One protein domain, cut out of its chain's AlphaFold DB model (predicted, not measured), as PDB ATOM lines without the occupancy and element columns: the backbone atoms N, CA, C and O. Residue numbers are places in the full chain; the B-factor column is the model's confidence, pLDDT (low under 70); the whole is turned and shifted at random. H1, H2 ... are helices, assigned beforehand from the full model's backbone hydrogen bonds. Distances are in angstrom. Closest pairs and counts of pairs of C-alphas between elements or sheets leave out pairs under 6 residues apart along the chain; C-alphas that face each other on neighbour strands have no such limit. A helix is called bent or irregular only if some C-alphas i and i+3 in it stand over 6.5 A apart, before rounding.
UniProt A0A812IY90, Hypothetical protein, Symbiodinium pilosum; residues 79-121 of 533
ATOM      1  N   TYR A  79      49.390  35.259   3.546       89.56
ATOM      2  CA  TYR A  79      48.769  33.938   3.359       89.56
ATOM      3  C   TYR A  79      47.294  34.016   2.941       89.56
ATOM      4  O   TYR A  79      46.658  35.062   3.027       89.56
ATOM      5  N   ALA A  80      46.739  32.857   2.573       84.12
ATOM      6  CA  ALA A  80      45.403  32.669   2.003       84.12
ATOM      7  C   ALA A  80      44.224  33.349   2.718       84.12
ATOM      8  O   ALA A  80      43.232  33.618   2.050       84.12
ATOM      9  N   ASP A  81      44.292  33.660   4.016       87.25
ATOM     10  CA  ASP A  81      43.172  34.295   4.735       87.25
ATOM     11  C   ASP A  81      43.284  35.827   4.809       87.25
ATOM     12  O   ASP A  81      42.322  36.485   5.191       87.25
ATOM     13  N   LYS A  82      44.418  36.413   4.405       90.00
ATOM     14  CA  LYS A  82      44.621  37.871   4.328       90.00
ATOM     15  C   LYS A  82      44.277  38.409   2.934       90.00
ATOM     16  O   LYS A  82      44.028  37.617   2.025       90.00
ATOM     17  N   ASP A  83      44.214  39.735   2.775       91.75
ATOM     18  CA  ASP A  83      44.131  40.352   1.439       91.75
ATOM     19  C   ASP A  83      45.436  40.100   0.676       91.75
ATOM     20  O   ASP A  83      45.399  39.578  -0.428       91.75
ATOM     21  N   GLU A  84      46.587  40.333   1.310       91.50
ATOM     22  CA  GLU A  84      47.907  39.933   0.809       91.50
ATOM     23  C   GLU A  84      48.060  38.406   0.843       91.50
ATOM     24  O   GLU A  84      48.440  37.792   1.850       91.50
ATOM     25  N   VAL A  85      47.703  37.780  -0.274       89.50
ATOM     26  CA  VAL A  85      47.547  36.331  -0.356       89.50
ATOM     27  C   VAL A  85      48.873  35.623  -0.593       89.50
ATOM     28  O   VAL A  85      49.070  34.525  -0.074       89.50
ATOM     29  N   CYS A  86      49.779  36.231  -1.358       90.62
ATOM     30  CA  CYS A  86      50.986  35.574  -1.842       90.62
ATOM     31  C   CYS A  86      52.200  35.909  -0.967       90.62
ATOM     32  O   CYS A  86      52.443  37.061  -0.634       90.62
ATOM     33  N   TRP A  87      53.004  34.907  -0.601       92.19
ATOM     34  CA  TRP A  87      54.310  35.148   0.029       92.19
ATOM     35  C   TRP A  87      55.427  35.322  -1.011       92.19
ATOM     36  O   TRP A  87      56.509  35.781  -0.671       92.19
ATOM     37  N   MET A  88      55.196  34.978  -2.279       93.06
ATOM     38  CA  MET A  88      56.206  35.136  -3.333       93.06
ATOM     39  C   MET A  88      56.243  36.562  -3.898       93.06
ATOM     40  O   MET A  88      57.297  36.998  -4.350       93.06
ATOM     41  N   CYS A  89      55.117  37.280  -3.846       94.81
ATOM     42  CA  CYS A  89      54.928  38.645  -4.347       94.81
ATOM     43  C   CYS A  89      53.882  39.400  -3.517       94.81
ATOM     44  O   CYS A  89      53.236  38.820  -2.652       94.81
ATOM     45  N   LEU A  90      53.690  40.691  -3.775       95.94
ATOM     46  CA  LEU A  90      52.704  41.554  -3.112       95.94
ATOM     47  C   LEU A  90      51.286  41.439  -3.710       95.94
ATOM     48  O   LEU A  90      50.480  42.349  -3.544       95.94
ATOM     49  N   ALA A  91      50.961  40.338  -4.397       96.31
ATOM     50  CA  ALA A  91      49.619  40.135  -4.940       96.31
ATOM     51  C   ALA A  91      48.555  40.051  -3.828       96.31
ATOM     52  O   ALA A  91      48.754  39.400  -2.793       96.31
ATOM     53  N   THR A  92      47.404  40.673  -4.074       96.25
ATOM     54  CA  THR A  92      46.277  40.791  -3.142       96.25
ATOM     55  C   THR A  92      45.027  40.095  -3.682       96.25
ATOM     56  O   THR A  92      44.985  39.707  -4.848       96.25
ATOM     57  N   LYS A  93      43.970  39.956  -2.873       94.56
ATOM     58  CA  LYS A  93      42.646  39.514  -3.345       94.56
ATOM     59  C   LYS A  93      41.837  40.647  -3.984       94.56
ATOM     60  O   LYS A  93      40.719  40.396  -4.429       94.56
ATOM     61  N   GLY A  94      42.358  41.876  -3.982       94.81
ATOM     62  CA  GLY A  94      41.623  43.059  -4.418       94.81
ATOM     63  C   GLY A  94      40.421  43.372  -3.524       94.81
ATOM     64  O   GLY A  94      39.390  43.813  -4.025       94.81
ATOM     65  N   ALA A  95      40.508  43.104  -2.212       92.81
ATOM     66  CA  ALA A  95      39.395  43.342  -1.285       92.81
ATOM     67  C   ALA A  95      39.058  44.835  -1.100       92.81
ATOM     68  O   ALA A  95      37.983  45.166  -0.597       92.81
ATOM     69  N   THR A  96      39.966  45.732  -1.490       91.94
ATOM     70  CA  THR A  96      39.806  47.188  -1.405       91.94
ATOM     71  C   THR A  96      40.081  47.833  -2.759       91.94
ATOM     72  O   THR A  96      40.804  47.265  -3.573       91.94
ATOM     73  N   ALA A  97      39.538  49.031  -2.998       90.19
ATOM     74  CA  ALA A  97      39.784  49.768  -4.240       90.19
ATOM     75  C   ALA A  97      41.286  50.008  -4.483       90.19
ATOM     76  O   ALA A  97      41.759  49.837  -5.605       90.19
ATOM     77  N   ASP A  98      42.032  50.305  -3.418       91.69
ATOM     78  CA  ASP A  98      43.474  50.561  -3.472       91.69
ATOM     79  C   ASP A  98      44.286  49.292  -3.776       91.69
ATOM     80  O   ASP A  98      45.377  49.374  -4.337       91.69
ATOM     81  N   SER A  99      43.755  48.105  -3.447       91.94
ATOM     82  CA  SER A  99      44.430  46.826  -3.684       91.94
ATOM     83  C   SER A  99      44.042  46.139  -4.998       91.94
ATOM     84  O   SER A  99      44.657  45.131  -5.343       91.94
ATOM     85  N   LEU A 100      43.090  46.681  -5.771       92.69
ATOM     86  CA  LEU A 100      42.633  46.089  -7.039       92.69
ATOM     87  C   LEU A 100      43.736  45.991  -8.102       92.69
ATOM     88  O   LEU A 100      43.785  45.000  -8.829       92.69
ATOM     89  N   SER A 101      44.634  46.975  -8.187       94.69
ATOM     90  CA  SER A 101      45.759  46.956  -9.140       94.69
ATOM     91  C   SER A 101      46.736  45.805  -8.873       94.69
ATOM     92  O   SER A 101      47.354  45.281  -9.799       94.69
ATOM     93  N   MET A 102      46.821  45.374  -7.613       96.88
ATOM     94  CA  MET A 102      47.651  44.267  -7.142       96.88
ATOM     95  C   MET A 102      46.893  42.936  -7.097       96.88
ATOM     96  O   MET A 102      47.431  41.953  -6.591       96.88
ATOM     97  N   CYS A 103      45.654  42.875  -7.594       96.12
ATOM     98  CA  CYS A 103      44.843  41.669  -7.500       96.12
ATOM     99  C   CYS A 103      45.491  40.501  -8.260       96.12
ATOM    100  O   CYS A 103      45.854  40.643  -9.427       96.12
ATOM    101  N   TYR A 104      45.578  39.321  -7.641       93.44
ATOM    102  CA  TYR A 104      46.184  38.134  -8.263       93.44
ATOM    103  C   TYR A 104      45.416  37.628  -9.496       93.44
ATOM    104  O   TYR A 104      45.932  36.801 -10.245       93.44
ATOM    105  N   THR A 105      44.170  38.072  -9.698       93.50
ATOM    106  CA  THR A 105      43.394  37.765 -10.908       93.50
ATOM    107  C   THR A 105      43.741  38.679 -12.082       93.50
ATOM    108  O   THR A 105      43.323  38.387 -13.203       93.50
ATOM    109  N   ASN A 106      44.518  39.746 -11.860       94.69
ATOM    110  CA  ASN A 106      45.188  40.461 -12.937       94.69
ATOM    111  C   ASN A 106      46.329  39.580 -13.452       94.69
ATOM    112  O   ASN A 106      47.407  39.541 -12.864       94.69
ATOM    113  N   VAL A 107      46.041  38.839 -14.517       94.88
ATOM    114  CA  VAL A 107      46.961  37.892 -15.156       94.88
ATOM    115  C   VAL A 107      47.655  38.488 -16.381       94.88
ATOM    116  O   VAL A 107      48.226  37.740 -17.158       94.88
ATOM    117  N   ASN A 108      47.584  39.805 -16.584       93.94
ATOM    118  CA  ASN A 108      48.291  40.458 -17.682       93.94
ATOM    119  C   ASN A 108      49.813  40.401 -17.474       93.94
ATOM    120  O   ASN A 108      50.290  40.429 -16.338       93.94
ATOM    121  N   ASP A 109      50.570  40.413 -18.573       92.44
ATOM    122  CA  ASP A 109      52.041  40.412 -18.552       92.44
ATOM    123  C   ASP A 109      52.638  41.639 -17.834       92.44
ATOM    124  O   ASP A 109      53.773  41.598 -17.364       92.44
ATOM    125  N   ASP A 110      51.870  42.729 -17.738       95.12
ATOM    126  CA  ASP A 110      52.224  43.984 -17.070       95.12
ATOM    127  C   ASP A 110      51.598  44.125 -15.671       95.12
ATOM    128  O   ASP A 110      51.568  45.220 -15.103       95.12
ATOM    129  N   ALA A 111      51.077  43.036 -15.092       96.00
ATOM    130  CA  ALA A 111      50.460  43.086 -13.777       96.00
ATOM    131  C   ALA A 111      51.470  43.572 -12.710       96.00
ATOM    132  O   ALA A 111      52.500  42.924 -12.505       96.00
ATOM    133  N   PRO A 112      51.177  44.651 -11.952       96.88
ATOM    134  CA  PRO A 112      52.150  45.280 -11.047       96.88
ATOM    135  C   PRO A 112      52.740  44.343  -9.987       96.88
ATOM    136  O   PRO A 112      53.880  44.498  -9.554       96.88
ATOM    137  N   TRP A 113      51.983  43.328  -9.564       96.06
ATOM    138  CA  TRP A 113      52.465  42.367  -8.579       96.06
ATOM    139  C   TRP A 113      53.610  41.484  -9.106       96.06
ATOM    140  O   TRP A 113      54.380  40.976  -8.287       96.06
ATOM    141  N   LEU A 114      53.786  41.325 -10.424       94.75
ATOM    142  CA  LEU A 114      54.893  40.558 -11.013       94.75
ATOM    143  C   LEU A 114      56.258  41.178 -10.685       94.75
ATOM    144  O   LEU A 114      57.205  40.457 -10.375       94.75
ATOM    145  N   GLU A 115      56.345  42.509 -10.650       96.25
ATOM    146  CA  GLU A 115      57.576  43.244 -10.315       96.25
ATOM    147  C   GLU A 115      57.984  43.083  -8.845       96.25
ATOM    148  O   GLU A 115      59.122  43.339  -8.459       96.25
ATOM    149  N   THR A 116      57.057  42.619  -8.008       96.19
ATOM    150  CA  THR A 116      57.257  42.451  -6.563       96.19
ATOM    151  C   THR A 116      57.666  41.027  -6.175       96.19
ATOM    152  O   THR A 116      57.687  40.672  -4.991       96.19
ATOM    153  N   MET A 117      57.963  40.179  -7.162       93.94
ATOM    154  CA  MET A 117      58.437  38.815  -6.940       93.94
ATOM    155  C   MET A 117      59.781  38.808  -6.198       93.94
ATOM    156  O   MET A 117      60.718  39.514  -6.557       93.94
ATOM    157  N   GLY A 118      59.893  37.973  -5.164       92.69
ATOM    158  CA  GLY A 118      61.119  37.837  -4.368       92.69
ATOM    159  C   GLY A 118      61.233  38.805  -3.186       92.69
ATOM    160  O   GLY A 118      62.253  38.800  -2.499       92.69
ATOM    161  N   VAL A 119      60.191  39.593  -2.896       94.62
ATOM    162  CA  VAL A 119      60.109  40.382  -1.656       94.62
ATOM    163  C   VAL A 119      60.096  39.449  -0.441       94.62
ATOM    164  O   VAL A 119      59.306  38.502  -0.387       94.62
ATOM    165  N   VAL A 120      60.940  39.748   0.553       95.75
ATOM    166  CA  VAL A 120      61.060  38.985   1.807       95.75
ATOM    167  C   VAL A 120      59.687  38.866   2.495       95.75
ATOM    168  O   VAL A 120      59.083  39.887   2.817       95.75
ATOM    169  N   PRO A 121      59.157  37.646   2.715       95.25
ATOM    170  CA  PRO A 121      57.771  37.458   3.156       95.25
ATOM    171  C   PRO A 121      57.548  37.346   4.663       95.25
ATOM    172  O   PRO A 121      56.443  36.986   5.073       95.25
TER     173      PRO A 121
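AT A GLANCE: This is residues 79 to 121 of the 533 residues of the protein "Hypothetical protein" of Symbiodinium pilosum (UniProt A0A812IY90). This is a small fold with little regular structure: a long unnamed stretch, residues 79 to 96, runs through the middle, with two short helices, H1 and then H2, beyond it, joined by a looping link. The printed part has 43 residues, of which 11 are in named elements; the class is all helix, with no named strand. It is compact, with a radius of gyration of the C-alphas of 9.4 A and spans of 25 by 24 by 14 A.

IN THESE COORDINATES: From Tyr 79 at (48.769, 33.938, 3.359) the unnamed stretch leads to H1, residues 97 to 102, 10.0 A long, beginning at C-alpha 97 (39.784, 49.768, -4.240). H1 is irregular: C-alphas 98 and 101 are 7.1 A apart. H2, residues 112 to 116, is 7.4 A long and ends at C-alpha 116 (57.257, 42.451, -6.563).

HOW THE PARTS SIT: H1 and H2 only just touch, with 3 pairs of C-alphas within 8 A; the closest C-alphas, of Met 102 and Trp 113, are 5.4 A apart. Within hydrogen-bond range are 0 of 2 O i to N i+4 pairs in H1 and 0 of 1 in H2, beside 2 of 3 and 2 of 2 O i to N i+3 pairs.

THE WHOLE: The C-alphas farthest apart, of Asp 81 and Asp 109, are 25.7 A apart. The printed part has no cut, the link H1 to H2 is short, and no printed residue is under 70 in pLDDT.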